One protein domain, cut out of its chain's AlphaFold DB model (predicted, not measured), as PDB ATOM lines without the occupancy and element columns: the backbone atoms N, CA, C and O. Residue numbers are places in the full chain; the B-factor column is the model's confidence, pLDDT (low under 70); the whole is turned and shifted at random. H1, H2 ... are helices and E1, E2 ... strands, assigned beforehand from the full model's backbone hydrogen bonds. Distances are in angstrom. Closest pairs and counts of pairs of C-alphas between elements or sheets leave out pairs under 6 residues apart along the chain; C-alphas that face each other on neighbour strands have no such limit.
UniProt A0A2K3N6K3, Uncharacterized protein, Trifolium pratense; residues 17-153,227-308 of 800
ATOM      1  N   PHE A  17      17.485 -16.471 -22.531       35.12
ATOM      2  CA  PHE A  17      17.138 -16.530 -21.108       35.12
ATOM      3  C   PHE A  17      17.153 -17.925 -20.482       35.12
ATOM      4  O   PHE A  17      17.154 -18.006 -19.256       35.12
ATOM      5  N   LYS A  18      17.157 -19.015 -21.265       29.97
ATOM      6  CA  LYS A  18      16.857 -20.365 -20.739       29.97
ATOM      7  C   LYS A  18      17.738 -20.817 -19.563       29.97
ATOM      8  O   LYS A  18      17.255 -21.587 -18.742       29.97
ATOM      9  N   ASN A  19      18.971 -20.308 -19.464       37.34
ATOM     10  CA  ASN A  19      19.931 -20.644 -18.405       37.34
ATOM     11  C   ASN A  19      20.432 -19.423 -17.593       37.34
ATOM     12  O   ASN A  19      21.339 -19.577 -16.774       37.34
ATOM     13  N   LEU A  20      19.892 -18.210 -17.802       41.16
ATOM     14  CA  LEU A  20      20.380 -16.995 -17.127       41.16
ATOM     15  C   LEU A  20      19.839 -16.900 -15.694       41.16
ATOM     16  O   LEU A  20      18.720 -16.446 -15.463       41.16
ATOM     17  N   GLN A  21      20.657 -17.289 -14.718       48.97
ATOM     18  CA  GLN A  21      20.349 -17.116 -13.298       48.97
ATOM     19  C   GLN A  21      20.937 -15.793 -12.800       48.97
ATOM     20  O   GLN A  21      22.152 -15.610 -12.813       48.97
ATOM     21  N   LEU A  22      20.092 -14.865 -12.344       52.16
ATOM     22  CA  LEU A  22      20.550 -13.656 -11.655       52.16
ATOM     23  C   LEU A  22      20.948 -14.008 -10.218       52.16
ATOM     24  O   LEU A  22      20.095 -14.311  -9.386       52.16
ATOM     25  N   VAL A  23      22.248 -13.962  -9.937       60.25
ATOM     26  CA  VAL A  23      22.807 -14.204  -8.600       60.25
ATOM     27  C   VAL A  23      22.901 -12.879  -7.833       60.25
ATOM     28  O   VAL A  23      23.148 -11.824  -8.425       60.25
ATOM     29  N   GLY A  24      22.705 -12.924  -6.511       67.31
ATOM     30  CA  GLY A  24      22.993 -11.796  -5.619       67.31
ATOM     31  C   GLY A  24      24.481 -11.421  -5.608       67.31
ATOM     32  O   GLY A  24      25.308 -12.091  -6.226       67.31
ATOM     33  N   ASN A  25      24.836 -10.342  -4.913       83.38
ATOM     34  CA  ASN A  25      26.246 -10.029  -4.682       83.38
ATOM     35  C   ASN A  25      26.858 -11.027  -3.681       83.38
ATOM     36  O   ASN A  25      26.202 -11.435  -2.728       83.38
ATOM     37  N   GLU A  26      28.124 -11.381  -3.894       87.31
ATOM     38  CA  GLU A  26      28.970 -12.129  -2.949       87.31
ATOM     39  C   GLU A  26      29.691 -11.189  -1.960       87.31
ATOM     40  O   GLU A  26      30.280 -11.665  -0.990       87.31
ATOM     41  N   MET A  27      29.647  -9.874  -2.222       85.75
ATOM     42  CA  MET A  27      30.223  -8.799  -1.407       85.75
ATOM     43  C   MET A  27      29.111  -7.890  -0.854       85.75
ATOM     44  O   MET A  27      28.194  -7.516  -1.591       85.75
ATOM     45  N   GLU A  28      29.211  -7.496   0.417       86.69
ATOM     46  CA  GLU A  28      28.134  -6.808   1.160       86.69
ATOM     47  C   GLU A  28      28.302  -5.270   1.253       86.69
ATOM     48  O   GLU A  28      27.633  -4.607   2.041       86.69
ATOM     49  N   PHE A  29      29.169  -4.681   0.422       86.62
ATOM     50  CA  PHE A  29      29.444  -3.236   0.347       86.62
ATOM     51  C   PHE A  29      29.074  -2.651  -1.039       86.62
ATOM     52  O   PHE A  29      28.901  -3.405  -1.998       86.62
ATOM     53  N   PRO A  30      28.898  -1.326  -1.208       87.00
ATOM     54  CA  PRO A  30      28.488  -0.750  -2.491       87.00
ATOM     55  C   PRO A  30      29.623  -0.707  -3.529       87.00
ATOM     56  O   PRO A  30      30.783  -0.450  -3.212       87.00
ATOM     57  N   GLU A  31      29.271  -0.835  -4.814       87.81
ATOM     58  CA  GLU A  31      30.211  -0.790  -5.956       87.81
ATOM     59  C   GLU A  31      31.095   0.471  -6.005       87.81
ATOM     60  O   GLU A  31      32.141   0.467  -6.657       87.81
ATOM     61  N   SER A  32      30.700   1.555  -5.334       88.75
ATOM     62  CA  SER A  32      31.490   2.779  -5.169       88.75
ATOM     63  C   SER A  32      32.784   2.572  -4.375       88.75
ATOM     64  O   SER A  32      33.760   3.254  -4.668       88.75
ATOM     65  N   GLU A  33      32.823   1.628  -3.430       90.31
ATOM     66  CA  GLU A  33      33.985   1.379  -2.557       90.31
ATOM     67  C   GLU A  33      35.055   0.465  -3.185       90.31
ATOM     68  O   GLU A  33      36.134   0.294  -2.618       90.31
ATOM     69  N   LEU A  34      34.804  -0.060  -4.393       93.56
ATOM     70  CA  LEU A  34      35.811  -0.759  -5.199       93.56
ATOM     71  C   LEU A  34      36.799   0.230  -5.836       93.56
ATOM     72  O   LEU A  34      36.404   1.031  -6.689       93.56
ATOM     73  N   ILE A  35      38.083   0.131  -5.499       93.50
ATOM     74  CA  ILE A  35      39.178   0.862  -6.168       93.50
ATOM     75  C   ILE A  35      39.969  -0.063  -7.107       93.50
ATOM     76  O   ILE A  35      39.777  -1.275  -7.082       93.50
ATOM     77  N   PHE A  36      40.840   0.488  -7.959       94.88
ATOM     78  CA  PHE A  36      41.625  -0.279  -8.938       94.88
ATOM     79  C   PHE A  36      43.124  -0.166  -8.667       94.88
ATOM     80  O   PHE A  36      43.647   0.943  -8.575       94.88
ATOM     81  N   LEU A  37      43.822  -1.300  -8.630       94.38
ATOM     82  CA  LEU A  37      45.283  -1.370  -8.581       94.38
ATOM     83  C   LEU A  37      45.782  -1.925  -9.912       94.38
ATOM     84  O   LEU A  37      45.849  -3.135 -10.113       94.38
ATOM     85  N   SER A  38      46.027  -1.001 -10.843       92.25
ATOM     86  CA  SER A  38      46.276  -1.308 -12.255       92.25
ATOM     87  C   SER A  38      47.750  -1.574 -12.537       92.25
ATOM     88  O   SER A  38      48.622  -0.823 -12.097       92.25
ATOM     89  N   GLU A  39      48.001  -2.611 -13.327       95.38
ATOM     90  CA  GLU A  39      49.295  -2.951 -13.913       95.38
ATOM     91  C   GLU A  39      49.740  -1.844 -14.881       95.38
ATOM     92  O   GLU A  39      48.967  -1.448 -15.752       95.38
ATOM     93  N   LYS A  40      50.972  -1.340 -14.767       94.62
ATOM     94  CA  LYS A  40      51.492  -0.290 -15.660       94.62
ATOM     95  C   LYS A  40      52.080  -0.866 -16.945       94.62
ATOM     96  O   LYS A  40      52.840  -1.828 -16.896       94.62
ATOM     97  N   MET A  41      51.797  -0.217 -18.074       94.12
ATOM     98  CA  MET A  41      52.520  -0.437 -19.333       94.12
ATOM     99  C   MET A  41      54.014  -0.165 -19.119       94.12
ATOM    100  O   MET A  41      54.356   0.754 -18.377       94.12
ATOM    101  N   VAL A  42      54.904  -0.925 -19.760       93.94
ATOM    102  CA  VAL A  42      56.360  -0.766 -19.596       93.94
ATOM    103  C   VAL A  42      56.989  -0.334 -20.911       93.94
ATOM    104  O   VAL A  42      56.956  -1.061 -21.901       93.94
ATOM    105  N   ASP A  43      57.586   0.854 -20.897       93.75
ATOM    106  CA  ASP A  43      58.317   1.424 -22.023       93.75
ATOM    107  C   ASP A  43      59.773   0.928 -21.981       93.75
ATOM    108  O   ASP A  43      60.679   1.578 -21.451       93.75
ATOM    109  N   PHE A  44      59.967  -0.300 -22.474       94.31
ATOM    110  CA  PHE A  44      61.279  -0.952 -22.540       94.31
ATOM    111  C   PHE A  44      62.265  -0.195 -23.432       94.31
ATOM    112  O   PHE A  44      63.450  -0.140 -23.111       94.31
ATOM    113  N   ASP A  45      61.784   0.424 -24.507       92.88
ATOM    114  CA  ASP A  45      62.623   1.131 -25.472       92.88
ATOM    115  C   ASP A  45      63.185   2.419 -24.834       92.88
ATOM    116  O   ASP A  45      64.358   2.753 -25.015       92.88
ATOM    117  N   SER A  46      62.401   3.098 -23.982       92.75
ATOM    118  CA  SER A  46      62.881   4.193 -23.126       92.75
ATOM    119  C   SER A  46      63.925   3.730 -22.103       92.75
ATOM    120  O   SER A  46      64.882   4.465 -21.848       92.75
ATOM    121  N   LEU A  47      63.793   2.529 -21.527       94.50
ATOM    122  CA  LEU A  47      64.791   1.978 -20.598       94.50
ATOM    123  C   LEU A  47      66.103   1.621 -21.314       94.50
ATOM    124  O   LEU A  47      67.170   2.041 -20.862       94.50
ATOM    125  N   GLN A  48      66.026   0.949 -22.466       94.31
ATOM    126  CA  GLN A  48      67.180   0.605 -23.301       94.31
ATOM    127  C   GLN A  48      67.928   1.868 -23.763       94.31
ATOM    128  O   GLN A  48      69.146   1.958 -23.605       94.31
ATOM    129  N   ALA A  49      67.206   2.901 -24.220       92.19
ATOM    130  CA  ALA A  49      67.778   4.194 -24.615       92.19
ATOM    131  C   ALA A  49      68.476   4.958 -23.468       92.19
ATOM    132  O   ALA A  49      69.263   5.868 -23.726       92.19
ATOM    133  N   ASN A  50      68.215   4.589 -22.207       93.38
ATOM    134  CA  ASN A  50      68.870   5.137 -21.015       93.38
ATOM    135  C   ASN A  50      69.813   4.121 -20.330       93.38
ATOM    136  O   ASN A  50      70.179   4.314 -19.171       93.38
ATOM    137  N   GLY A  51      70.236   3.069 -21.044       92.44
ATOM    138  CA  GLY A  51      71.297   2.144 -20.624       92.44
ATOM    139  C   GLY A  51      70.846   0.867 -19.907       92.44
ATOM    140  O   GLY A  51      71.702   0.130 -19.432       92.44
ATOM    141  N   PHE A  52      69.541   0.581 -19.832       94.75
ATOM    142  CA  PHE A  52      68.995  -0.579 -19.114       94.75
ATOM    143  C   PHE A  52      68.189  -1.500 -20.043       94.75
ATOM    144  O   PHE A  52      66.961  -1.414 -20.109       94.75
ATOM    145  N   ASP A  53      68.871  -2.411 -20.745       95.31
ATOM    146  CA  ASP A  53      68.239  -3.398 -21.639       95.31
ATOM    147  C   ASP A  53      67.685  -4.621 -20.886       95.31
ATOM    148  O   ASP A  53      68.108  -5.766 -21.040       95.31
ATOM    149  N   VAL A  54      66.702  -4.368 -20.026       96.12
ATOM    150  CA  VAL A  54      66.100  -5.394 -19.160       96.12
ATOM    151  C   VAL A  54      64.995  -6.213 -19.841       96.12
ATOM    152  O   VAL A  54      64.390  -7.080 -19.205       96.12
ATOM    153  N   LYS A  55      64.693  -5.962 -21.123       96.00
ATOM    154  CA  LYS A  55      63.591  -6.630 -21.840       96.00
ATOM    155  C   LYS A  55      63.846  -8.131 -21.988       96.00
ATOM    156  O   LYS A  55      62.939  -8.937 -21.769       96.00
ATOM    157  N   GLN A  56      65.095  -8.511 -22.273       96.50
ATOM    158  CA  GLN A  56      65.482  -9.899 -22.531       96.50
ATOM    159  C   GLN A  56      65.154 -10.848 -21.367       96.50
ATOM    160  O   GLN A  56      64.793 -11.996 -21.625       96.50
ATOM    161  N   TYR A  57      65.196 -10.403 -20.106       97.25
ATOM    162  CA  TYR A  57      64.810 -11.235 -18.958       97.25
ATOM    163  C   TYR A  57      63.344 -11.687 -19.030       97.25
ATOM    164  O   TYR A  57      63.028 -12.843 -18.744       97.25
ATOM    165  N   PHE A  58      62.449 -10.805 -19.478       97.19
ATOM    166  CA  PHE A  58      61.021 -11.090 -19.611       97.19
ATOM    167  C   PHE A  58      60.696 -11.868 -20.894       97.19
ATOM    168  O   PHE A  58      59.911 -12.818 -20.851       97.19
ATOM    169  N   SER A  59      61.365 -11.561 -22.009       95.69
ATOM    170  CA  SER A  59      61.268 -12.362 -23.241       95.69
ATOM    171  C   SER A  59      61.813 -13.785 -23.045       95.69
ATOM    172  O   SER A  59      61.249 -14.755 -23.544       95.69
ATOM    173  N   THR A  60      62.843 -13.955 -22.207       95.25
ATOM    174  CA  THR A  60      63.363 -15.276 -21.800       95.25
ATOM    175  C   THR A  60      62.336 -16.065 -20.981       95.25
ATOM    176  O   THR A  60      62.286 -17.291 -21.084       95.25
ATOM    177  N   GLN A  61      61.437 -15.405 -20.241       94.81
ATOM    178  CA  GLN A  61      60.266 -16.059 -19.639       94.81
ATOM    179  C   GLN A  61      59.164 -16.368 -20.672       94.81
ATOM    180  O   GLN A  61      58.467 -17.375 -20.534       94.81
ATOM    181  N   GLY A  62      59.087 -15.606 -21.767       93.88
ATOM    182  CA  GLY A  62      58.036 -15.670 -22.792       93.88
ATOM    183  C   GLY A  62      56.872 -14.716 -22.510       93.88
ATOM    184  O   GLY A  62      55.753 -14.953 -22.958       93.88
ATOM    185  N   TRP A  63      57.105 -13.676 -21.705       95.44
ATOM    186  CA  TRP A  63      56.070 -12.763 -21.212       95.44
ATOM    187  C   TRP A  63      55.790 -11.575 -22.140       95.44
ATOM    188  O   TRP A  63      55.056 -10.671 -21.751       95.44
ATOM    189  N   ASP A  64      56.315 -11.564 -23.364       91.94
ATOM    190  CA  ASP A  64      56.089 -10.495 -24.346       91.94
ATOM    191  C   ASP A  64      54.583 -10.267 -24.557       91.94
ATOM    192  O   ASP A  64      54.075  -9.172 -24.320       91.94
ATOM    193  N   LYS A  65      53.827 -11.356 -24.777       89.50
ATOM    194  CA  LYS A  65      52.355 -11.349 -24.834       89.50
ATOM    195  C   LYS A  65      51.694 -10.727 -23.599       89.50
ATOM    196  O   LYS A  65      50.629 -10.128 -23.749       89.50
ATOM    197  N   TYR A  66      52.269 -10.868 -22.403       93.94
ATOM    198  CA  TYR A  66      51.751 -10.228 -21.191       93.94
ATOM    199  C   TYR A  66      52.020  -8.719 -21.197       93.94
ATOM    200  O   TYR A  66      51.086  -7.951 -20.984       93.94
ATOM    201  N   PHE A  67      53.239  -8.272 -21.507       93.62
ATOM    202  CA  PHE A  67      53.539  -6.837 -21.571       93.62
ATOM    203  C   PHE A  67      52.764  -6.131 -22.690       93.62
ATOM    204  O   PHE A  67      52.182  -5.074 -22.455       93.62
ATOM    205  N   ASP A  68      52.629  -6.771 -23.851       89.62
ATOM    206  CA  ASP A  68      51.806  -6.284 -24.960       89.62
ATOM    207  C   ASP A  68      50.308  -6.196 -24.598       89.62
ATOM    208  O   ASP A  68      49.576  -5.403 -25.190       89.62
ATOM    209  N   MET A  69      49.828  -6.989 -23.627       90.62
ATOM    210  CA  MET A  69      48.431  -6.962 -23.153       90.62
ATOM    211  C   MET A  69      48.153  -5.725 -22.290       90.62
ATOM    212  O   MET A  69      47.016  -5.244 -22.237       90.62
ATOM    213  N   LEU A  70      49.192  -5.154 -21.668       92.06
ATOM    214  CA  LEU A  70      49.069  -3.964 -20.825       92.06
ATOM    215  C   LEU A  70      48.654  -2.713 -21.612       92.06
ATOM    216  O   LEU A  70      48.090  -1.789 -21.034       92.06
ATOM    217  N   ASN A  71      48.827  -2.733 -22.936       88.31
ATOM    218  CA  ASN A  71      48.355  -1.705 -23.865       88.31
ATOM    219  C   ASN A  71      46.816  -1.610 -23.968       88.31
ATOM    220  O   ASN A  71      46.287  -0.645 -24.520       88.31
ATOM    221  N   GLY A  72      46.079  -2.609 -23.468       86.81
ATOM    222  CA  GLY A  72      44.625  -2.686 -23.597       86.81
ATOM    223  C   GLY A  72      43.829  -1.757 -22.651       86.81
ATOM    224  O   GLY A  72      44.283  -1.393 -21.565       86.81
ATOM    225  N   PRO A  73      42.577  -1.407 -23.002       90.81
ATOM    226  CA  PRO A  73      41.725  -0.528 -22.204       90.81
ATOM    227  C   PRO A  73      41.012  -1.290 -21.078       90.81
ATOM    228  O   PRO A  73      40.380  -2.323 -21.312       90.81
ATOM    229  N   ILE A  74      41.099  -0.793 -19.846       94.56
ATOM    230  CA  ILE A  74      40.390  -1.340 -18.682       94.56
ATOM    231  C   ILE A  74      38.904  -0.968 -18.761       94.56
ATOM    232  O   ILE A  74      38.574   0.177 -19.078       94.56
ATOM    233  N   TYR A  75      38.013  -1.913 -18.436       95.56
ATOM    234  CA  TYR A  75      36.553  -1.738 -18.409       95.56
ATOM    235  C   TYR A  75      36.034  -1.629 -16.956       95.56
ATOM    236  O   TYR A  75      35.528  -2.613 -16.412       95.56
ATOM    237  N   PRO A  76      36.163  -0.469 -16.280       96.31
ATOM    238  CA  PRO A  76      35.929  -0.348 -14.837       96.31
ATOM    239  C   PRO A  76      34.543  -0.800 -14.375       96.31
ATOM    240  O   PRO A  76      34.425  -1.481 -13.358       96.31
ATOM    241  N   ASP A  77      33.488  -0.419 -15.093       95.62
ATOM    242  CA  ASP A  77      32.124  -0.636 -14.610       95.62
ATOM    243  C   ASP A  77      31.713  -2.115 -14.796       95.62
ATOM    244  O   ASP A  77      31.115  -2.707 -13.896       95.62
ATOM    245  N   LEU A  78      32.161  -2.763 -15.883       94.94
ATOM    246  CA  LEU A  78      32.130  -4.222 -16.061       94.94
ATOM    247  C   LEU A  78      32.894  -4.966 -14.953       94.94
ATOM    248  O   LEU A  78      32.350  -5.893 -14.351       94.94
ATOM    249  N   LEU A  79      34.132  -4.556 -14.649       96.88
ATOM    250  CA  LEU A  79      34.933  -5.193 -13.598       96.88
ATOM    251  C   LEU A  79      34.287  -5.070 -12.216       96.88
ATOM    252  O   LEU A  79      34.330  -6.027 -11.448       96.88
ATOM    253  N   LYS A  80      33.641  -3.939 -11.905       95.75
ATOM    254  CA  LYS A  80      32.870  -3.790 -10.662       95.75
ATOM    255  C   LYS A  80      31.700  -4.778 -10.611       95.75
ATOM    256  O   LYS A  80      31.545  -5.453  -9.595       95.75
ATOM    257  N   LYS A  81      30.937  -4.958 -11.702       91.25
ATOM    258  CA  LYS A  81      29.874  -5.986 -11.758       91.25
ATOM    259  C   LYS A  81      30.413  -7.405 -11.569       91.25
ATOM    260  O   LYS A  81      29.793  -8.177 -10.841       91.25
ATOM    261  N   PHE A  82      31.554  -7.728 -12.182       94.12
ATOM    262  CA  PHE A  82      32.238  -9.012 -12.008       94.12
ATOM    263  C   PHE A  82      32.683  -9.231 -10.554       94.12
ATOM    264  O   PHE A  82      32.374 -10.273  -9.978       94.12
ATOM    265  N   TRP A  83      33.365  -8.255  -9.947       96.44
ATOM    266  CA  TRP A  83      33.964  -8.394  -8.616       96.44
ATOM    267  C   TRP A  83      32.916  -8.522  -7.508       96.44
ATOM    268  O   TRP A  83      33.039  -9.380  -6.638       96.44
ATOM    269  N   MET A  84      31.822  -7.753  -7.587       91.81
ATOM    270  CA  MET A  84      30.704  -7.834  -6.632       91.81
ATOM    271  C   MET A  84      30.030  -9.209  -6.560       91.81
ATOM    272  O   MET A  84      29.314  -9.486  -5.599       91.81
ATOM    273  N   LYS A  85      30.211 -10.051  -7.581       89.75
ATOM    274  CA  LYS A  85      29.634 -11.398  -7.696       89.75
ATOM    275  C   LYS A  85      30.704 -12.487  -7.766       89.75
ATOM    276  O   LYS A  85      30.372 -13.651  -7.971       89.75
ATOM    277  N   ALA A  86      31.975 -12.119  -7.607       93.12
ATOM    278  CA  ALA A  86      33.084 -13.051  -7.662       93.12
ATOM    279  C   ALA A  86      33.229 -13.813  -6.340       93.12
ATOM    280  O   ALA A  86      33.204 -13.234  -5.255       93.12
ATOM    281  N   LYS A  87      33.451 -15.122  -6.437       92.25
ATOM    282  CA  LYS A  87      33.883 -15.971  -5.326       92.25
ATOM    283  C   LYS A  87      34.980 -16.923  -5.763       92.25
ATOM    284  O   LYS A  87      34.983 -17.416  -6.891       92.25
ATOM    285  N   VAL A  88      35.870 -17.231  -4.828       94.44
ATOM    286  CA  VAL A  88      36.730 -18.408  -4.931       94.44
ATOM    287  C   VAL A  88      35.863 -19.638  -4.664       94.44
ATOM    288  O   VAL A  88      35.133 -19.687  -3.675       94.44
ATOM    289  N   PHE A  89      35.921 -20.611  -5.564       89.06
ATOM    290  CA  PHE A  89      35.317 -21.929  -5.428       89.06
ATOM    291  C   PHE A  89      36.450 -22.952  -5.385       89.06
ATOM    292  O   PHE A  89      37.092 -23.241  -6.396       89.06
ATOM    293  N   ASP A  90      36.737 -23.446  -4.190       92.88
ATOM    294  CA  ASP A  90      37.792 -24.412  -3.913       92.88
ATOM    295  C   ASP A  90      37.198 -25.777  -3.519       92.88
ATOM    296  O   ASP A  90      36.003 -26.033  -3.685       92.88
ATOM    297  N   LYS A  91      38.039 -26.677  -2.997       91.94
ATOM    298  CA  LYS A  91      37.606 -28.008  -2.557       91.94
ATOM    299  C   LYS A  91      36.619 -27.941  -1.382       91.94
ATOM    300  O   LYS A  91      35.727 -28.779  -1.302       91.94
ATOM    301  N   PHE A  92      36.743 -26.949  -0.497       92.69
ATOM    302  CA  PHE A  92      35.858 -26.791   0.655       92.69
ATOM    303  C   PHE A  92      34.471 -26.298   0.229       92.69
ATOM    304  O   PHE A  92      33.462 -26.870   0.644       92.69
ATOM    305  N   GLU A  93      34.395 -25.296  -0.653       90.62
ATOM    306  CA  GLU A  93      33.114 -24.855  -1.218       90.62
ATOM    307  C   GLU A  93      32.469 -25.943  -2.101       90.62
ATOM    308  O   GLU A  93      31.245 -26.071  -2.102       90.62
ATOM    309  N   ALA A  94      33.260 -26.794  -2.766       88.25
ATOM    310  CA  ALA A  94      32.756 -27.965  -3.488       88.25
ATOM    311  C   ALA A  94      32.128 -29.025  -2.556       88.25
ATOM    312  O   ALA A  94      30.989 -29.438  -2.785       88.25
ATOM    313  N   GLU A  95      32.810 -29.414  -1.473       92.38
ATOM    314  CA  GLU A  95      32.288 -30.348  -0.456       92.38
ATOM    315  C   GLU A  95      31.055 -29.797   0.281       92.38
ATOM    316  O   GLU A  95      30.163 -30.541   0.698       92.38
ATOM    317  N   LYS A  96      30.988 -28.475   0.453       91.19
ATOM    318  CA  LYS A  96      29.852 -27.748   1.033       91.19
ATOM    319  C   LYS A  96      28.650 -27.713   0.081       91.19
ATOM    320  O   LYS A  96      27.518 -27.868   0.536       91.19
ATOM    321  N   GLU A  97      28.883 -27.565  -1.224       90.69
ATOM    322  CA  GLU A  97      27.859 -27.663  -2.275       90.69
ATOM    323  C   GLU A  97      27.250 -29.078  -2.336       90.69
ATOM    324  O   GLU A  97      26.026 -29.211  -2.348       90.69
ATOM    325  N   GLU A  98      28.080 -30.127  -2.252       90.94
ATOM    326  CA  GLU A  98      27.637 -31.528  -2.107       90.94
ATOM    327  C   GLU A  98      26.816 -31.746  -0.835       90.94
ATOM    328  O   GLU A  98      25.728 -32.323  -0.884       90.94
ATOM    329  N   ARG A  99      27.299 -31.259   0.314       93.06
ATOM    330  CA  ARG A  99      26.595 -31.398   1.596       93.06
ATOM    331  C   ARG A  99      25.216 -30.744   1.553       93.06
ATOM    332  O   ARG A  99      24.247 -31.370   1.968       93.06
ATOM    333  N   ALA A 100      25.117 -29.547   0.977       90.06
ATOM    334  CA  ALA A 100      23.845 -28.857   0.778       90.06
ATOM    335  C   ALA A 100      22.944 -29.549  -0.267       90.06
ATOM    336  O   ALA A 100      21.726 -29.391  -0.225       90.06
ATOM    337  N   ALA A 101      23.493 -30.300  -1.227       88.56
ATOM    338  CA  ALA A 101      22.691 -31.144  -2.115       88.56
ATOM    339  C   ALA A 101      22.095 -32.336  -1.344       88.56
ATOM    340  O   ALA A 101      20.884 -32.537  -1.389       88.56
ATOM    341  N   ILE A 102      22.913 -33.050  -0.562       93.00
ATOM    342  CA  ILE A 102      22.490 -34.186   0.279       93.00
ATOM    343  C   ILE A 102      21.499 -33.757   1.379       93.00
ATOM    344  O   ILE A 102      20.617 -34.523   1.751       93.00
ATOM    345  N   GLU A 103      21.610 -32.532   1.896       92.88
ATOM    346  CA  GLU A 103      20.665 -31.969   2.871       92.88
ATOM    347  C   GLU A 103      19.279 -31.691   2.258       92.88
ATOM    348  O   GLU A 103      18.266 -31.842   2.938       92.88
ATOM    349  N   ARG A 104      19.217 -31.333   0.965       92.25
ATOM    350  CA  ARG A 104      17.953 -31.133   0.229       92.25
ATOM    351  C   ARG A 104      17.346 -32.442  -0.281       92.25
ATOM    352  O   ARG A 104      16.126 -32.571  -0.288       92.25
ATOM    353  N   ASP A 105      18.180 -33.389  -0.708       92.19
ATOM    354  CA  ASP A 105      17.779 -34.752  -1.062       92.19
ATOM    355  C   ASP A 105      18.740 -35.781  -0.428       92.19
ATOM    356  O   ASP A 105      19.799 -36.084  -0.991       92.19
ATOM    357  N   PRO A 106      18.356 -36.392   0.709       94.88
ATOM    358  CA  PRO A 106      19.133 -37.453   1.345       94.88
ATOM    359  C   PRO A 106      19.388 -38.681   0.457       94.88
ATOM    360  O   PRO A 106      20.333 -39.427   0.731       94.88
ATOM    361  N   SER A 107      18.625 -38.886  -0.630       93.31
ATOM    362  CA  SER A 107      18.887 -39.946  -1.616       93.31
ATOM    363  C   SER A 107      20.216 -39.753  -2.355       93.31
ATOM    364  O   SER A 107      20.724 -40.691  -2.969       93.31
ATOM    365  N   LEU A 108      20.792 -38.546  -2.332       91.50
ATOM    366  CA  LEU A 108      22.077 -38.237  -2.956       91.50
ATOM    367  C   LEU A 108      23.285 -38.757  -2.162       91.50
ATOM    368  O   LEU A 108      24.395 -38.793  -2.693       91.50
ATOM    369  N   LYS A 109      23.100 -39.180  -0.905       91.56
ATOM    370  CA  LYS A 109      24.193 -39.620  -0.031       91.56
ATOM    371  C   LYS A 109      24.961 -40.804  -0.638       91.56
ATOM    372  O   LYS A 109      24.423 -41.897  -0.778       91.56
ATOM    373  N   GLY A 110      26.240 -40.589  -0.948       90.31
ATOM    374  CA  GLY A 110      27.130 -41.602  -1.533       90.31
ATOM    375  C   GLY A 110      27.113 -41.690  -3.065       90.31
ATOM    376  O   GLY A 110      27.866 -42.487  -3.618       90.31
ATOM    377  N   LYS A 111      26.306 -40.872  -3.757       92.56
ATOM    378  CA  LYS A 111      26.404 -40.680  -5.215       92.56
ATOM    379  C   LYS A 111      27.595 -39.763  -5.560       92.56
ATOM    380  O   LYS A 111      28.121 -39.084  -4.679       92.56
ATOM    381  N   THR A 112      28.036 -39.711  -6.822       88.81
ATOM    382  CA  THR A 112      29.085 -38.758  -7.243       88.81
ATOM    383  C   THR A 112      28.508 -37.361  -7.498       88.81
ATOM    384  O   THR A 112      27.311 -37.221  -7.742       88.81
ATOM    385  N   ARG A 113      29.357 -36.318  -7.536       87.06
ATOM    386  CA  ARG A 113      28.951 -34.943  -7.911       87.06
ATOM    387  C   ARG A 113      28.092 -34.909  -9.181       87.06
ATOM    388  O   ARG A 113      27.047 -34.268  -9.199       87.06
ATOM    389  N   LYS A 114      28.498 -35.654 -10.212       84.62
ATOM    390  CA  LYS A 114      27.801 -35.723 -11.502       84.62
ATOM    391  C   LYS A 114      26.396 -36.319 -11.372       84.62
ATOM    392  O   LYS A 114      25.460 -35.803 -11.974       84.62
ATOM    393  N   ASP A 115      26.241 -37.350 -10.546       87.50
ATOM    394  CA  ASP A 115      24.952 -37.996 -10.266       87.50
ATOM    395  C   ASP A 115      24.024 -37.115  -9.403       87.50
ATOM    396  O   ASP A 115      22.807 -37.291  -9.421       87.50
ATOM    397  N   MET A 116      24.590 -36.157  -8.658       85.81
ATOM    398  CA  MET A 116      23.857 -35.093  -7.955       85.81
ATOM    399  C   MET A 116      23.456 -33.925  -8.874       85.81
ATOM    400  O   MET A 116      22.851 -32.963  -8.407       85.81
ATOM    401  N   GLY A 117      23.832 -33.955 -10.158       81.00
ATOM    402  CA  GLY A 117      23.676 -32.822 -11.077       81.00
ATOM    403  C   GLY A 117      24.659 -31.666 -10.832       81.00
ATOM    404  O   GLY A 117      24.487 -30.590 -11.400       81.00
ATOM    405  N   LEU A 118      25.690 -31.866 -10.001       78.25
ATOM    406  CA  LEU A 118      26.732 -30.878  -9.727       78.25
ATOM    407  C   LEU A 118      27.890 -31.011 -10.727       78.25
ATOM    408  O   LEU A 118      28.301 -32.114 -11.096       78.25
ATOM    409  N   LEU A 119      28.474 -29.876 -11.118       74.94
ATOM    410  CA  LEU A 119      29.693 -29.852 -11.933       74.94
ATOM    411  C   LEU A 119      30.855 -30.517 -11.183       74.94
ATOM    412  O   LEU A 119      31.042 -30.282  -9.989       74.94
ATOM    413  N   GLU A 120      31.657 -31.318 -11.881       79.31
ATOM    414  CA  GLU A 120      32.854 -31.962 -11.330       79.31
ATOM    415  C   GLU A 120      33.856 -30.918 -10.793       79.31
ATOM    416  O   GLU A 120      34.050 -29.858 -11.392       79.31
ATOM    417  N   PHE A 121      34.474 -31.187  -9.637       82.12
ATOM    418  CA  PHE A 121      35.492 -30.296  -9.077       82.12
ATOM    419  C   PHE A 121      36.845 -30.583  -9.733       82.12
ATOM    420  O   PHE A 121      37.524 -31.547  -9.387       82.12
ATOM    421  N   THR A 122      37.232 -29.731 -10.680       76.69
ATOM    422  CA  THR A 122      38.449 -29.902 -11.491       76.69
ATOM    423  C   THR A 122      39.659 -29.099 -10.995       76.69
ATOM    424  O   THR A 122      40.724 -29.136 -11.610       76.69
ATOM    425  N   GLY A 123      39.511 -28.358  -9.893       82.94
ATOM    426  CA  GLY A 123      40.522 -27.463  -9.326       82.94
ATOM    427  C   GLY A 123      39.901 -26.183  -8.761       82.94
ATOM    428  O   GLY A 123      38.702 -25.948  -8.928       82.94
ATOM    429  N   LYS A 124      40.711 -25.345  -8.098       88.19
ATOM    430  CA  LYS A 124      40.270 -24.022  -7.619       88.19
ATOM    431  C   LYS A 124      39.801 -23.179  -8.811       88.19
ATOM    432  O   LYS A 124      40.445 -23.165  -9.862       88.19
ATOM    433  N   GLN A 125      38.680 -22.483  -8.647       89.62
ATOM    434  CA  GLN A 125      38.068 -21.636  -9.669       89.62
ATOM    435  C   GLN A 125      37.695 -20.265  -9.095       89.62
ATOM    436  O   GLN A 125      37.271 -20.168  -7.946       89.62
ATOM    437  N   ILE A 126      37.758 -19.216  -9.911       91.06
ATOM    438  CA  ILE A 126      37.046 -17.957  -9.659       91.06
ATOM    439  C   ILE A 126      35.707 -18.061 -10.383       91.06
ATOM    440  O   ILE A 126      35.685 -18.150 -11.610       91.06
ATOM    441  N   ARG A 127      34.592 -18.059  -9.648       87.31
ATOM    442  CA  ARG A 127      33.237 -18.064 -10.217       87.31
ATOM    443  C   ARG A 127      32.590 -16.693 -10.055       87.31
ATOM    444  O   ARG A 127      32.714 -16.096  -8.992       87.31
ATOM    445  N   SER A 128      31.894 -16.208 -11.079       88.50
ATOM    446  CA  SER A 128      31.123 -14.955 -11.029       88.50
ATOM    447  C   SER A 128      29.893 -15.016 -11.944       88.50
ATOM    448  O   SER A 128      29.702 -15.985 -12.678       88.50
ATOM    449  N   ASN A 129      29.048 -13.989 -11.894       82.94
ATOM    450  CA  ASN A 129      27.862 -13.834 -12.728       82.94
ATOM    451  C   ASN A 129      27.778 -12.391 -13.248       82.94
ATOM    452  O   ASN A 129      27.826 -11.451 -12.459       82.94
ATOM    453  N   ILE A 130      27.630 -12.197 -14.562       78.38
ATOM    454  CA  ILE A 130      27.476 -10.864 -15.168       78.38
ATOM    455  C   ILE A 130      26.196 -10.848 -16.003       78.38
ATOM    456  O   ILE A 130      26.088 -11.563 -16.993       78.38
ATOM    457  N   CYS A 131      25.204 -10.052 -15.591       70.75
ATOM    458  CA  CYS A 131      23.878  -9.982 -16.225       70.75
ATOM    459  C   CYS A 131      23.219 -11.363 -16.453       70.75
ATOM    460  O   CYS A 131      22.557 -11.586 -17.464       70.75
ATOM    461  N   GLY A 132      23.413 -12.305 -15.521       62.38
ATOM    462  CA  GLY A 132      22.908 -13.677 -15.613       62.38
ATOM    463  C   GLY A 132      23.858 -14.675 -16.286       62.38
ATOM    464  O   GLY A 132      23.647 -15.880 -16.154       62.38
ATOM    465  N   MET A 133      24.910 -14.211 -16.971       68.31
ATOM    466  CA  MET A 133      25.938 -15.073 -17.562       68.31
ATOM    467  C   MET A 133      26.863 -15.590 -16.459       68.31
ATOM    468  O   MET A 133      27.634 -14.821 -15.881       68.31
ATOM    469  N   ASN A 134      26.790 -16.888 -16.165       70.31
ATOM    470  CA  ASN A 134      27.702 -17.546 -15.234       70.31
ATOM    471  C   ASN A 134      29.092 -17.704 -15.863       70.31
ATOM    472  O   ASN A 134      29.218 -18.116 -17.013       70.31
ATOM    473  N   MET A 135      30.129 -17.404 -15.086       78.81
ATOM    474  CA  MET A 135      31.531 -17.454 -15.497       78.81
ATOM    475  C   MET A 135      32.344 -18.277 -14.499       78.81
ATOM    476  O   MET A 135      32.118 -18.173 -13.292       78.81
ATOM    477  N   ALA A 136      33.309 -19.055 -14.989       80.75
ATOM    478  CA  ALA A 136      34.258 -19.798 -14.168       80.75
ATOM    479  C   ALA A 136      35.654 -19.741 -14.803       80.75
ATOM    480  O   ALA A 136      35.828 -20.151 -15.945       80.75
ATOM    481  N   PHE A 137      36.642 -19.250 -14.057       84.12
ATOM    482  CA  PHE A 137      38.041 -19.157 -14.478       84.12
ATOM    483  C   PHE A 137      38.946 -19.993 -13.569       84.12
ATOM    484  O   PHE A 137      38.618 -20.235 -12.413       84.12
ATOM    485  N   SER A 138      40.099 -20.411 -14.082       84.44
ATOM    486  CA  SER A 138      41.121 -21.232 -13.405       84.44
ATOM    487  C   SER A 138      42.513 -20.859 -13.953       84.44
ATOM    488  O   SER A 138      42.548 -20.179 -14.983       84.44
ATOM    489  N   PRO A 139      43.647 -21.306 -13.369       81.44
ATOM    490  CA  PRO A 139      44.996 -20.955 -13.848       81.44
ATOM    491  C   PRO A 139      45.205 -21.169 -15.353       81.44
ATOM    492  O   PRO A 139      45.824 -20.347 -16.027       81.44
ATOM    493  N   ILE A 140      44.595 -22.229 -15.898       78.44
ATOM    494  CA  ILE A 140      44.628 -22.585 -17.322       78.44
ATOM    495  C   ILE A 140      44.115 -21.433 -18.198       78.44
ATOM    496  O   ILE A 140      44.712 -21.155 -19.230       78.44
ATOM    497  N   HIS A 141      43.061 -20.725 -17.779       81.50
ATOM    498  CA  HIS A 141      42.480 -19.614 -18.543       81.50
ATOM    499  C   HIS A 141      43.423 -18.402 -18.602       81.50
ATOM    500  O   HIS A 141      43.527 -17.750 -19.639       81.50
ATOM    501  N   PHE A 142      44.143 -18.123 -17.511       86.75
ATOM    502  CA  PHE A 142      45.127 -17.041 -17.453       86.75
ATOM    503  C   PHE A 142      46.393 -17.392 -18.244       86.75
ATOM    504  O   PHE A 142      46.882 -16.570 -19.012       86.75
ATOM    505  N   ASN A 143      46.888 -18.627 -18.133       84.25
ATOM    506  CA  ASN A 143      48.014 -19.091 -18.943       84.25
ATOM    507  C   ASN A 143      47.670 -19.124 -20.445       84.25
ATOM    508  O   ASN A 143      48.452 -18.621 -21.249       84.25
ATOM    509  N   ALA A 144      46.471 -19.585 -20.821       80.69
ATOM    510  CA  ALA A 144      45.967 -19.539 -22.195       80.69
ATOM    511  C   ALA A 144      45.911 -18.100 -22.749       80.69
ATOM    512  O   ALA A 144      46.498 -17.828 -23.794       80.69
ATOM    513  N   LEU A 145      45.297 -17.161 -22.016       83.25
ATOM    514  CA  LEU A 145      45.224 -15.734 -22.375       83.25
ATOM    515  C   LEU A 145      46.605 -15.108 -22.646       83.25
ATOM    516  O   LEU A 145      46.760 -14.286 -23.550       83.25
ATOM    517  N   LEU A 146      47.615 -15.501 -21.868       86.25
ATOM    518  CA  LEU A 146      48.988 -15.013 -22.008       86.25
ATOM    519  C   LEU A 146      49.821 -15.823 -23.018       86.25
ATOM    520  O   LEU A 146      50.952 -15.446 -23.314       86.25
ATOM    521  N   GLY A 147      49.282 -16.910 -23.579       83.69
ATOM    522  CA  GLY A 147      50.003 -17.827 -24.465       83.69
ATOM    523  C   GLY A 147      51.143 -18.583 -23.776       83.69
ATOM    524  O   GLY A 147      52.135 -18.906 -24.429       83.69
ATOM    525  N   LEU A 148      51.019 -18.823 -22.468       85.88
ATOM    526  CA  LEU A 148      51.998 -19.503 -21.623       85.88
ATOM    527  C   LEU A 148      51.588 -20.964 -21.371       85.88
ATOM    528  O   LEU A 148      50.396 -21.268 -21.292       85.88
ATOM    529  N   PRO A 149      52.549 -21.888 -21.194       82.31
ATOM    530  CA  PRO A 149      52.233 -23.240 -20.760       82.31
ATOM    531  C   PRO A 149      51.757 -23.227 -19.302       82.31
ATOM    532  O   PRO A 149      52.297 -22.498 -18.472       82.31
ATOM    533  N   ASN A 150      50.800 -24.090 -18.950       81.94
ATOM    534  CA  ASN A 150      50.351 -24.267 -17.563       81.94
ATOM    535  C   ASN A 150      51.348 -25.129 -16.753       81.94
ATOM    536  O   ASN A 150      51.005 -26.194 -16.236       81.94
ATOM    537  N   SER A 151      52.610 -24.697 -16.731       84.31
ATOM    538  CA  SER A 151      53.748 -25.370 -16.104       84.31
ATOM    539  C   SER A 151      54.907 -24.394 -15.902       84.31
ATOM    540  O   SER A 151      55.256 -23.649 -16.818       84.31
ATOM    541  N   GLY A 152      55.563 -24.462 -14.751       88.94
ATOM    542  CA  GLY A 152      56.722 -23.645 -14.404       88.94
ATOM    543  C   GLY A 152      56.965 -23.722 -12.902       88.94
ATOM    544  O   GLY A 152      56.394 -24.576 -12.226       88.94
ATOM    545  N   ILE A 153      57.781 -22.816 -12.376       90.38
ATOM    546  CA  ILE A 153      57.942 -22.649 -10.933       90.38
ATOM    547  C   ILE A 153      56.685 -21.989 -10.343       90.38
ATOM    548  O   ILE A 153      56.297 -20.899 -10.769       90.38
ATOM    549  N   VAL A 227      58.919 -19.200 -14.630       93.56
ATOM    550  CA  VAL A 227      57.892 -19.028 -13.580       93.56
ATOM    551  C   VAL A 227      56.479 -19.130 -14.172       93.56
ATOM    552  O   VAL A 227      56.212 -18.612 -15.258       93.56
ATOM    553  N   ASN A 228      55.562 -19.788 -13.456       92.44
ATOM    554  CA  ASN A 228      54.168 -19.973 -13.872       92.44
ATOM    555  C   ASN A 228      53.330 -18.699 -13.615       92.44
ATOM    556  O   ASN A 228      52.641 -18.573 -12.603       92.44
ATOM    557  N   LEU A 229      53.427 -17.721 -14.522       93.19
ATOM    558  CA  LEU A 229      52.867 -16.380 -14.321       93.19
ATOM    559  C   LEU A 229      51.327 -16.347 -14.241       93.19
ATOM    560  O   LEU A 229      50.782 -15.611 -13.420       93.19
ATOM    561  N   GLY A 230      50.611 -17.133 -15.054       91.19
ATOM    562  CA  GLY A 230      49.141 -17.154 -15.027       91.19
ATOM    563  C   GLY A 230      48.568 -17.746 -13.735       91.19
ATOM    564  O   GLY A 230      47.517 -17.308 -13.272       91.19
ATOM    565  N   ASP A 231      49.289 -18.684 -13.123       90.69
ATOM    566  CA  ASP A 231      48.960 -19.275 -11.822       90.69
ATOM    567  C   ASP A 231      49.237 -18.294 -10.669       90.69
ATOM    568  O   ASP A 231      48.364 -18.066  -9.833       90.69
ATOM    569  N   TYR A 232      50.380 -17.594 -10.708       93.81
ATOM    570  CA  TYR A 232      50.674 -16.493  -9.781       93.81
ATOM    571  C   TYR A 232      49.585 -15.408  -9.808       93.81
ATOM    572  O   TYR A 232      49.087 -15.010  -8.754       93.81
ATOM    573  N   PHE A 233      49.165 -14.949 -10.993       95.44
ATOM    574  CA  PHE A 233      48.058 -13.992 -11.096       95.44
ATOM    575  C   PHE A 233      46.746 -14.569 -10.558       95.44
ATOM    576  O   PHE A 233      46.040 -13.883  -9.820       95.44
ATOM    577  N   PHE A 234      46.419 -15.819 -10.896       94.62
ATOM    578  CA  PHE A 234      45.195 -16.468 -10.439       94.62
ATOM    579  C   PHE A 234      45.098 -16.533  -8.907       94.62
ATOM    580  O   PHE A 234      44.054 -16.180  -8.356       94.62
ATOM    581  N   GLU A 235      46.172 -16.917  -8.214       94.06
ATOM    582  CA  GLU A 235      46.178 -16.986  -6.748       94.06
ATOM    583  C   GLU A 235      46.111 -15.598  -6.098       94.06
ATOM    584  O   GLU A 235      45.274 -15.384  -5.219       94.06
ATOM    585  N   ARG A 236      46.866 -14.604  -6.593       94.31
ATOM    586  CA  ARG A 236      46.760 -13.214  -6.098       94.31
ATOM    587  C   ARG A 236      45.353 -12.625  -6.298       94.31
ATOM    588  O   ARG A 236      44.872 -11.869  -5.452       94.31
ATOM    589  N   ILE A 237      44.665 -12.968  -7.393       96.31
ATOM    590  CA  ILE A 237      43.263 -12.572  -7.623       96.31
ATOM    591  C   ILE A 237      42.327 -13.319  -6.658       96.31
ATOM    592  O   ILE A 237      41.428 -12.698  -6.090       96.31
ATOM    593  N   CYS A 238      42.541 -14.618  -6.418       95.81
ATOM    594  CA  CYS A 238      41.765 -15.392  -5.443       95.81
ATOM    595  C   CYS A 238      41.883 -14.820  -4.023       95.81
ATOM    596  O   CYS A 238      40.867 -14.648  -3.351       95.81
ATOM    597  N   GLU A 239      43.093 -14.478  -3.578       93.12
ATOM    598  CA  GLU A 239      43.347 -13.856  -2.272       93.12
ATOM    599  C   GLU A 239      42.638 -12.508  -2.121       93.12
ATOM    600  O   GLU A 239      42.025 -12.247  -1.084       93.12
ATOM    601  N   ALA A 240      42.660 -11.664  -3.157       94.38
ATOM    602  CA  ALA A 240      41.972 -10.375  -3.149       94.38
ATOM    603  C   ALA A 240      40.438 -10.531  -3.125       94.38
ATOM    604  O   ALA A 240      39.757  -9.836  -2.367       94.38
ATOM    605  N   ILE A 241      39.877 -11.471  -3.898       94.88
ATOM    606  CA  ILE A 241      38.440 -11.799  -3.878       94.88
ATOM    607  C   ILE A 241      38.030 -12.365  -2.512       94.88
ATOM    608  O   ILE A 241      36.986 -11.996  -1.983       94.88
ATOM    609  N   PHE A 242      38.846 -13.235  -1.913       92.19
ATOM    610  CA  PHE A 242      38.585 -13.783  -0.582       92.19
ATOM    611  C   PHE A 242      38.624 -12.688   0.494       92.19
ATOM    612  O   PHE A 242      37.681 -12.556   1.272       92.19
ATOM    613  N   SER A 243      39.662 -11.845   0.479       90.31
ATOM    614  CA  SER A 243      39.832 -10.723   1.418       90.31
ATOM    615  C   SER A 243      38.736  -9.662   1.281       90.31
ATOM    616  O   SER A 243      38.373  -9.027   2.267       90.31
ATOM    617  N   SER A 244      38.143  -9.522   0.089       91.25
ATOM    618  CA  SER A 244      36.994  -8.633  -0.137       91.25
ATOM    619  C   SER A 244      35.813  -8.952   0.782       91.25
ATOM    620  O   SER A 244      35.069  -8.052   1.153       91.25
ATOM    621  N   LYS A 245      35.629 -10.214   1.190       86.69
ATOM    622  CA  LYS A 245      34.438 -10.627   1.950       86.69
ATOM    623  C   LYS A 245      34.376 -10.103   3.386       86.69
ATOM    624  O   LYS A 245      33.308 -10.156   3.983       86.69
ATOM    625  N   SER A 246      35.480  -9.594   3.934       82.88
ATOM    626  CA  SER A 246      35.538  -8.990   5.277       82.88
ATOM    627  C   SER A 246      35.909  -7.502   5.275       82.88
ATOM    628  O   SER A 246      35.932  -6.876   6.334       82.88
ATOM    629  N   GLN A 247      36.183  -6.909   4.108       82.50
ATOM    630  CA  GLN A 247      36.674  -5.534   3.973       82.50
ATOM    631  C   GLN A 247      35.612  -4.625   3.337       82.50
ATOM    632  O   GLN A 247      35.106  -4.907   2.257       82.50
ATOM    633  N   ARG A 248      35.293  -3.490   3.982       71.81
ATOM    634  CA  ARG A 248      34.301  -2.521   3.458       71.81
ATOM    635  C   ARG A 248      34.768  -1.827   2.172       71.81
ATOM    636  O   ARG A 248      33.982  -1.620   1.256       71.81
ATOM    637  N   LYS A 249      36.063  -1.507   2.099       74.88
ATOM    638  CA  LYS A 249      36.741  -0.987   0.904       74.88
ATOM    639  C   LYS A 249      37.698  -2.049   0.411       74.88
ATOM    640  O   LYS A 249      38.544  -2.481   1.188       74.88
ATOM    641  N   THR A 250      37.598  -2.420  -0.863       87.75
ATOM    642  CA  THR A 250      38.510  -3.409  -1.448       87.75
ATOM    643  C   THR A 250      39.023  -2.988  -2.819       87.75
ATOM    644  O   THR A 250      38.408  -2.206  -3.548       87.75
ATOM    645  N   THR A 251      40.185  -3.524  -3.164       92.12
ATOM    646  CA  THR A 251      40.933  -3.230  -4.377       92.12
ATOM    647  C   THR A 251      40.750  -4.342  -5.404       92.12
ATOM    648  O   THR A 251      41.113  -5.489  -5.156       92.12
ATOM    649  N   ILE A 252      40.258  -3.989  -6.592       95.38
ATOM    650  CA  ILE A 252      40.331  -4.836  -7.783       95.38
ATOM    651  C   ILE A 252      41.794  -4.859  -8.235       95.38
ATOM    652  O   ILE A 252      42.317  -3.854  -8.731       95.38
ATOM    653  N   VAL A 253      42.443  -6.003  -8.037       95.88
ATOM    654  CA  VAL A 253      43.795  -6.293  -8.535       95.88
ATOM    655  C   VAL A 253      43.740  -6.841  -9.961       95.88
ATOM    656  O   VAL A 253      42.745  -7.440 -10.369       95.88
ATOM    657  N   TYR A 254      44.813  -6.619 -10.716       97.06
ATOM    658  CA  TYR A 254      44.967  -7.014 -12.121       97.06
ATOM    659  C   TYR A 254      43.785  -6.645 -13.054       97.06
ATOM    660  O   TYR A 254      43.293  -7.484 -13.821       97.06
ATOM    661  N   PRO A 255      43.262  -5.400 -12.997       96.81
ATOM    662  CA  PRO A 255      42.132  -4.979 -13.817       96.81
ATOM    663  C   PRO A 255      42.426  -4.974 -15.323       96.81
ATOM    664  O   PRO A 255      41.480  -5.090 -16.104       96.81
ATOM    665  N   ARG A 256      43.684  -4.853 -15.768       95.06
ATOM    666  CA  ARG A 256      44.045  -4.947 -17.194       95.06
ATOM    667  C   ARG A 256      43.961  -6.400 -17.662       95.06
ATOM    668  O   ARG A 256      43.208  -6.668 -18.595       95.06
ATOM    669  N   LEU A 257      44.570  -7.336 -16.934       95.31
ATOM    670  CA  LEU A 257      44.462  -8.780 -17.172       95.31
ATOM    671  C   LEU A 257      43.004  -9.275 -17.187       95.31
ATOM    672  O   LEU A 257      42.590  -9.956 -18.123       95.31
ATOM    673  N   LEU A 258      42.198  -8.891 -16.192       96.25
ATOM    674  CA  LEU A 258      40.780  -9.269 -16.116       96.25
ATOM    675  C   LEU A 258      39.934  -8.616 -17.221       96.25
ATOM    676  O   LEU A 258      39.010  -9.239 -17.745       96.25
ATOM    677  N   SER A 259      40.256  -7.379 -17.610       94.69
ATOM    678  CA  SER A 259      39.606  -6.713 -18.745       94.69
ATOM    679  C   SER A 259      39.938  -7.375 -20.080       94.69
ATOM    680  O   SER A 259      39.095  -7.353 -20.972       94.69
ATOM    681  N   ASP A 260      41.138  -7.942 -20.238       91.56
ATOM    682  CA  ASP A 260      41.509  -8.701 -21.436       91.56
ATOM    683  C   ASP A 260      40.826 -10.070 -21.454       91.56
ATOM    684  O   ASP A 260      40.211 -10.425 -22.452       91.56
ATOM    685  N   LEU A 261      40.800 -10.781 -20.322       89.56
ATOM    686  CA  LEU A 261      40.101 -12.064 -20.177       89.56
ATOM    687  C   LEU A 261      38.615 -11.973 -20.579       89.56
ATOM    688  O   LEU A 261      38.105 -12.832 -21.297       89.56
ATOM    689  N   LEU A 262      37.928 -10.897 -20.176       88.19
ATOM    690  CA  LEU A 262      36.536 -10.621 -20.563       88.19
ATOM    691  C   LEU A 262      36.382 -10.101 -22.008       88.19
ATOM    692  O   LEU A 262      35.279 -10.137 -22.556       88.19
ATOM    693  N   TYR A 263      37.455  -9.608 -22.629       86.56
ATOM    694  CA  TYR A 263      37.454  -9.105 -24.004       86.56
ATOM    695  C   TYR A 263      37.758 -10.208 -25.029       86.56
ATOM    696  O   TYR A 263      37.008 -10.355 -25.993       86.56
ATOM    697  N   GLN A 264      38.784 -11.036 -24.795       79.56
ATOM    698  CA  GLN A 264      39.062 -12.219 -25.622       79.56
ATOM    699  C   GLN A 264      37.955 -13.276 -25.455       79.56
ATOM    700  O   GLN A 264      37.555 -13.917 -26.418       79.56
ATOM    701  N   GLY A 265      37.362 -13.397 -24.258       74.12
ATOM    702  CA  GLY A 265      36.173 -14.228 -24.009       74.12
ATOM    703  C   GLY A 265      34.855 -13.684 -24.590       74.12
ATOM    704  O   GLY A 265      33.788 -14.097 -24.146       74.12
ATOM    705  N   HIS A 266      34.902 -12.712 -25.511       75.69
ATOM    706  CA  HIS A 266      33.766 -12.057 -26.182       75.69
ATOM    707  C   HIS A 266      32.685 -11.406 -25.280       75.69
ATOM    708  O   HIS A 266      31.679 -10.886 -25.782       75.69
ATOM    709  N   VAL A 267      32.863 -11.374 -23.953       79.00
ATOM    710  CA  VAL A 267      31.874 -10.833 -22.999       79.00
ATOM    711  C   VAL A 267      31.670  -9.338 -23.214       79.00
ATOM    712  O   VAL A 267      30.534  -8.869 -23.211       79.00
ATOM    713  N   VAL A 268      32.741  -8.585 -23.476       83.06
ATOM    714  CA  VAL A 268      32.655  -7.149 -23.787       83.06
ATOM    715  C   VAL A 268      31.824  -6.897 -25.051       83.06
ATOM    716  O   VAL A 268      30.990  -5.993 -25.077       83.06
ATOM    717  N   GLN A 269      32.025  -7.699 -26.095       81.19
ATOM    718  CA  GLN A 269      31.381  -7.589 -27.402       81.19
ATOM    719  C   GLN A 269      29.891  -7.950 -27.307       81.19
ATOM    720  O   GLN A 269      29.057  -7.293 -27.932       81.19
ATOM    721  N   ASN A 270      29.542  -8.940 -26.482       73.50
ATOM    722  CA  ASN A 270      28.156  -9.306 -26.199       73.50
ATOM    723  C   ASN A 270      27.457  -8.275 -25.301       73.50
ATOM    724  O   ASN A 270      26.365  -7.816 -25.640       73.50
ATOM    725  N   LEU A 271      28.096  -7.807 -24.224       77.75
ATOM    726  CA  LEU A 271      27.541  -6.739 -23.385       77.75
ATOM    727  C   LEU A 271      27.403  -5.417 -24.148       77.75
ATOM    728  O   LEU A 271      26.424  -4.716 -23.938       77.75
ATOM    729  N   LYS A 272      28.266  -5.103 -25.122       85.69
ATOM    730  CA  LYS A 272      28.102  -3.922 -25.994       85.69
ATOM    731  C   LYS A 272      26.751  -3.892 -26.734       85.69
ATOM    732  O   LYS A 272      26.292  -2.805 -27.078       85.69
ATOM    733  N   LYS A 273      26.115  -5.050 -26.970       80.06
ATOM    734  CA  LYS A 273      24.808  -5.173 -27.647       80.06
ATOM    735  C   LYS A 273      23.614  -4.945 -26.704       80.06
ATOM    736  O   LYS A 273      22.608  -4.401 -27.145       80.06
ATOM    737  N   PHE A 274      23.714  -5.361 -25.436       76.06
ATOM    738  CA  PHE A 274      22.572  -5.427 -24.499       76.06
ATOM    739  C   PHE A 274      22.723  -4.561 -23.235       76.06
ATOM    740  O   PHE A 274      21.724  -4.149 -22.655       76.06
ATOM    741  N   HIS A 275      23.963  -4.277 -22.841       79.19
ATOM    742  CA  HIS A 275      24.396  -3.535 -21.651       79.19
ATOM    743  C   HIS A 275      25.576  -2.593 -21.983       79.19
ATOM    744  O   HIS A 275      26.663  -2.705 -21.394       79.19
ATOM    745  N   PRO A 276      25.430  -1.692 -22.978       85.56
ATOM    746  CA  PRO A 276      26.523  -0.840 -23.447       85.56
ATOM    747  C   PRO A 276      27.113   0.044 -22.338       85.56
ATOM    748  O   PRO A 276      28.286   0.401 -22.412       85.56
ATOM    749  N   GLU A 277      26.343   0.370 -21.299       89.44
ATOM    750  CA  GLU A 277      26.784   1.125 -20.126       89.44
ATOM    751  C   GLU A 277      28.002   0.503 -19.428       89.44
ATOM    752  O   GLU A 277      28.924   1.234 -19.073       89.44
ATOM    753  N   LEU A 278      28.069  -0.830 -19.321       88.69
ATOM    754  CA  LEU A 278      29.146  -1.535 -18.613       88.69
ATOM    755  C   LEU A 278      30.496  -1.473 -19.348       88.69
ATOM    756  O   LEU A 278      31.549  -1.635 -18.730       88.69
ATOM    757  N   VAL A 279      30.466  -1.247 -20.666       91.50
ATOM    758  CA  VAL A 279      31.637  -1.315 -21.561       91.50
ATOM    759  C   VAL A 279      31.960   0.009 -22.268       91.50
ATOM    760  O   VAL A 279      32.975   0.113 -22.962       91.50
ATOM    761  N   LYS A 280      31.108   1.031 -22.098       91.94
ATOM    762  CA  LYS A 280      31.273   2.378 -22.669       91.94
ATOM    763  C   LYS A 280      32.423   3.142 -22.017       91.94
ATOM    764  O   LYS A 280      33.194   3.794 -22.717       91.94
ATOM    765  N   LYS A 281      32.520   3.093 -20.689       93.88
ATOM    766  CA  LYS A 281      33.599   3.739 -19.938       93.88
ATOM    767  C   LYS A 281      34.849   2.872 -20.011       93.88
ATOM    768  O   LYS A 281      34.788   1.675 -19.738       93.88
ATOM    769  N   LYS A 282      35.977   3.493 -20.350       93.38
ATOM    770  CA  LYS A 282      37.291   2.853 -20.409       93.38
ATOM    771  C   LYS A 282      38.368   3.790 -19.874       93.38
ATOM    772  O   LYS A 282      38.190   5.004 -19.933       93.38
ATOM    773  N   PHE A 283      39.485   3.235 -19.419       91.88
ATOM    774  CA  PHE A 283      40.734   3.977 -19.226       91.88
ATOM    775  C   PHE A 283      41.933   3.104 -19.612       91.88
ATOM    776  O   PHE A 283      41.862   1.880 -19.527       91.88
ATOM    777  N   THR A 284      43.019   3.717 -20.075       89.12
ATOM    778  CA  THR A 284      44.310   3.041 -20.273       89.12
ATOM    779  C   THR A 284      45.099   3.043 -18.963       89.12
ATOM    780  O   THR A 284      44.944   3.988 -18.184       89.12
ATOM    781  N   PRO A 285      45.965   2.050 -18.705       90.44
ATOM    782  CA  PRO A 285      46.901   2.125 -17.589       90.44
ATOM    783  C   PRO A 285      47.873   3.312 -17.674       90.44
ATOM    784  O   PRO A 285      47.955   4.014 -18.682       90.44
ATOM    785  N   GLU A 286      48.652   3.516 -16.613       92.19
ATOM    786  CA  GLU A 286      49.805   4.422 -16.646       92.19
ATOM    787  C   GLU A 286      51.012   3.762 -17.334       92.19
ATOM    788  O   GLU A 286      51.156   2.539 -17.307       92.19
ATOM    789  N   ILE A 287      51.910   4.577 -17.899       92.38
ATOM    790  CA  ILE A 287      53.172   4.122 -18.501       92.38
ATOM    791  C   ILE A 287      54.313   4.262 -17.484       92.38
ATOM    792  O   ILE A 287      54.535   5.330 -16.910       92.38
ATOM    793  N   LEU A 288      55.069   3.185 -17.286       93.62
ATOM    794  CA  LEU A 288      56.369   3.169 -16.630       93.62
ATOM    795  C   LEU A 288      57.461   3.389 -17.689       93.62
ATOM    796  O   LEU A 288      57.881   2.449 -18.359       93.62
ATOM    797  N   ASN A 289      57.922   4.634 -17.815       91.50
ATOM    798  CA  ASN A 289      59.066   5.017 -18.647       91.50
ATOM    799  C   ASN A 289      60.318   5.299 -17.800       91.50
ATOM    800  O   ASN A 289      60.258   5.340 -16.567       91.50
ATOM    801  N   ALA A 290      61.456   5.548 -18.450       92.81
ATOM    802  CA  ALA A 290      62.748   5.718 -17.786       92.81
ATOM    803  C   ALA A 290      62.859   6.938 -16.838       92.81
ATOM    804  O   ALA A 290      63.865   7.084 -16.144       92.81
ATOM    805  N   SER A 291      61.834   7.792 -16.709       91.31
ATOM    806  CA  SER A 291      61.843   8.942 -15.781       91.31
ATOM    807  C   SER A 291      62.015   8.568 -14.298       91.31
ATOM    808  O   SER A 291      62.358   9.425 -13.477       91.31
ATOM    809  N   PHE A 292      61.807   7.299 -13.922       92.00
ATOM    810  CA  PHE A 292      62.112   6.830 -12.569       92.00
ATOM    811  C   PHE A 292      63.613   6.606 -12.321       92.00
ATOM    812  O   PHE A 292      64.024   6.661 -11.162       92.00
ATOM    813  N   LEU A 293      64.436   6.402 -13.361       93.56
ATOM    814  CA  LEU A 293      65.873   6.137 -13.218       93.56
ATOM    815  C   LEU A 293      66.578   7.302 -12.508       93.56
ATOM    816  O   LEU A 293      67.287   7.095 -11.524       93.56
ATOM    817  N   THR A 294      66.298   8.540 -12.926       90.00
ATOM    818  CA  THR A 294      66.818   9.757 -12.281       90.00
ATOM    819  C   THR A 294      66.353   9.871 -10.824       90.00
ATOM    820  O   THR A 294      67.141  10.203  -9.943       90.00
ATOM    821  N   LYS A 295      65.087   9.525 -10.529       88.50
ATOM    822  CA  LYS A 295      64.542   9.531  -9.153       88.50
ATOM    823  C   LYS A 295      65.210   8.484  -8.256       88.50
ATOM    824  O   LYS A 295      65.396   8.731  -7.069       88.50
ATOM    825  N   MET A 296      65.598   7.340  -8.820       89.25
ATOM    826  CA  MET A 296      66.344   6.279  -8.134       89.25
ATOM    827  C   MET A 296      67.867   6.510  -8.119       89.25
ATOM    828  O   MET A 296      68.589   5.690  -7.551       89.25
ATOM    829  N   ARG A 297      68.347   7.627  -8.691       89.62
ATOM    830  CA  ARG A 297      69.772   7.974  -8.866       89.62
ATOM    831  C   ARG A 297      70.569   6.924  -9.658       89.62
ATOM    832  O   ARG A 297      71.757   6.755  -9.426       89.62
ATOM    833  N   LEU A 298      69.897   6.233 -10.583       89.94
ATOM    834  CA  LEU A 298      70.489   5.261 -11.514       89.94
ATOM    835  C   LEU A 298      71.163   5.944 -12.716       89.94
ATOM    836  O   LEU A 298      72.075   5.388 -13.314       89.94
ATOM    837  N   ILE A 299      70.721   7.159 -13.063       89.12
ATOM    838  CA  ILE A 299      71.343   8.014 -14.081       89.12
ATOM    839  C   ILE A 299      71.491   9.444 -13.551       89.12
ATOM    840  O   ILE A 299      70.577   9.977 -12.916       89.12
ATOM    841  N   SER A 300      72.635  10.066 -13.840       73.69
ATOM    842  CA  SER A 300      72.966  11.451 -13.449       73.69
ATOM    843  C   SER A 300      72.708  12.477 -14.561       73.69
ATOM    844  O   SER A 300      72.804  13.683 -14.340       73.69
ATOM    845  N   THR A 301      72.425  12.008 -15.774       72.75
ATOM    846  CA  THR A 301      72.232  12.809 -16.989       72.75
ATOM    847  C   THR A 301      70.759  13.157 -17.230       72.75
ATOM    848  O   THR A 301      69.848  12.626 -16.593       72.75
ATOM    849  N   LYS A 302      70.510  14.076 -18.176       80.75
ATOM    850  CA  LYS A 302      69.160  14.308 -18.711       80.75
ATOM    851  C   LYS A 302      68.664  13.042 -19.416       80.75
ATOM    852  O   LYS A 302      69.442  12.386 -20.101       80.75
ATOM    853  N   LEU A 303      67.371  12.759 -19.268       86.00
ATOM    854  CA  LEU A 303      66.718  11.599 -19.867       86.00
ATOM    855  C   LEU A 303      66.839  11.619 -21.399       86.00
ATOM    856  O   LEU A 303      66.528  12.631 -22.031       86.00
ATOM    857  N   VAL A 304      67.257  10.499 -21.980       84.94
ATOM    858  CA  VAL A 304      67.264  10.273 -23.430       84.94
ATOM    859  C   VAL A 304      65.866   9.819 -23.858       84.94
ATOM    860  O   VAL A 304      65.270   8.951 -23.218       84.94
ATOM    861  N   ALA A 305      65.323  10.414 -24.920       79.56
ATOM    862  CA  ALA A 305      64.064   9.965 -25.510       79.56
ATOM    863  C   ALA A 305      64.292   8.691 -26.352       79.56
ATOM    864  O   ALA A 305      65.318   8.610 -27.033       79.56
ATOM    865  N   PRO A 306      63.372   7.707 -26.332       77.56
ATOM    866  CA  PRO A 306      63.477   6.531 -27.194       77.56
ATOM    867  C   PRO A 306      63.399   6.910 -28.689       77.56
ATOM    868  O   PRO A 306      62.808   7.937 -29.027       77.56
ATOM    869  N   PRO A 307      63.936   6.079 -29.608       68.38
ATOM    870  CA  PRO A 307      63.863   6.328 -31.054       68.38
ATOM    871  C   PRO A 307      62.438   6.348 -31.632       68.38
ATOM    872  O   PRO A 307      62.229   6.852 -32.734       68.38
ATOM    873  N   GLN A 308      61.470   5.785 -30.906       72.81
ATOM    874  CA  GLN A 308      60.059   5.725 -31.265       72.81
ATOM    875  C   GLN A 308      59.207   6.077 -30.037       72.81
ATOM    876  O   GLN A 308      59.500   5.629 -28.931       72.81
TER     877      GLN A 308
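What this domain is: This is residues 17 to 153 and 227 to 308 of the 800 residues of an uncharacterized protein of Trifolium pratense (UniProt A0A2K3N6K3). Look first for a body of crossed helices and two small sheets, drawn out at both ends: H4 and H7 pack on the three-stranded sheet E2 E3 E4, the strand pair E1 and E5 sits beside these two helices, and H6 crosses H7 while H8 crosses H4. At one end of the long axis, H5 and the loop of residues 105 to 124 make an arm that folds back to the sheet; at the other end are H1, H2, H11 and the tail of residues 296 to 308. The printed part has 219 residues, with eleven named helices and five named strands in the order E1 H1 H2 H3 H4 E2 H5 E3 E4 H6 H7 E5 H8 H9 H10 H11, and its class is mostly helix. The larger sheet is antiparallel in the order E2 E3 E4, and E1 and E5 are parallel. The whole is only just loose, close to compact, with a radius of gyration of the C-alphas of 20.9 A, and elongated, spanning 76 by 39 by 32 A.

How they stand to each other: Begin at the larger sheet, where E2, residues 87 to 89, and E4, residues 133 to 137, are edge strands and E3, residues 125 to 130, is the inner one. Between antiparallel E2 and E3, find N 87 and O 127 within hydrogen-bond range at 2.8 A. E3 and E4 are an antiparallel hairpin, with N 128 and O 135 at 3.0 A. H7, residues 229 to 244, is on this sheet at a height over the sheet of 9.1 A; its closest C-alphas to E2 are those of Cys 238 and Val 88, 5.9 A apart. H4, residues 76 to 83, is on it too, its closest C-alphas to E3 being those of Phe 82 and Ile 130, at 6.0 A; the sheet with H4 and H7 makes two layers, helices on one face of a sheet. E1, residues 34 to 37, and E5, residues 250 to 253, are parallel neighbours, with N 35 and O 250 at 3.1 A. The closest C-alphas of H7 and E5 are those of Ser 244 and Thr 250, 5.6 A apart. H8, residues 255 to 264, is the hub: it touches H4 about perpendicular at 88 degrees, closest at the C-alphas of Ser 259 and Leu 79, 7.1 A. H8 only just touches H3, residues 64 to 69, at the C-alphas of Asp 260 and Met 69, 7.3 A, and H6, residues 139 to 146, at those of Leu 261 and Leu 145, 6.7 A, with 3 pairs of C-alphas within 8 A in each case. H6 touches residues 229 to 234 of H7 alone, at a steep tilt of 59 degrees, opposite ways; the C-alphas of Asn 143 and Gly 230 are closest, at 4.5 A. H10, residues 276 to 280, touches H4 at the C-alphas of Leu 278 and Leu 78, 4.8 A, and H9, residues 267 to 274, at those of Val 279 and Lys 272, 6.2 A. H2, residues 55 to 61, is close but not clearly touching H1, residues 44 to 49, where the C-alphas of Lys 55 and Phe 44 are closest at 6.2 A. H5, residues 91 to 104, and H11, residues 291 to 295, touch no helix. Every O i to N i+4 pair is within hydrogen-bond range in H1 to H8 and H10; H9 has 2 of 4, and H11 has 0 of 1 but 1 of 2 O i to N i+3 pairs.

Where its parts are: Find C-alpha 34 at (35.811, -0.759, -5.199), where E1 begins. H5 runs 20.1 A to C-alpha 104 at (17.953, -31.133, 0.229). H7 runs 22.7 A, E3 16.1 A, H8 14.2 A and E4 13.1 A. H11 ends at C-alpha 295, (64.542, 9.531, -9.153).

The domain as a whole: The two C-alphas farthest apart are those of Ser 107 and Thr 301, 76.6 A. Residues 154 to 226 are not printed, and C-alphas 153 and 227 are 4.5 A apart across the cut. Of the links that are printed whole, H5 to E3, 20 residues, is long. Residues 41 to 42 make a short parallel pairing with residues 287 to 288. The mean pLDDT of the printed part is 87.1; look for values under 70 at residues 17 to 24, 132 to 133 and 307 of this model.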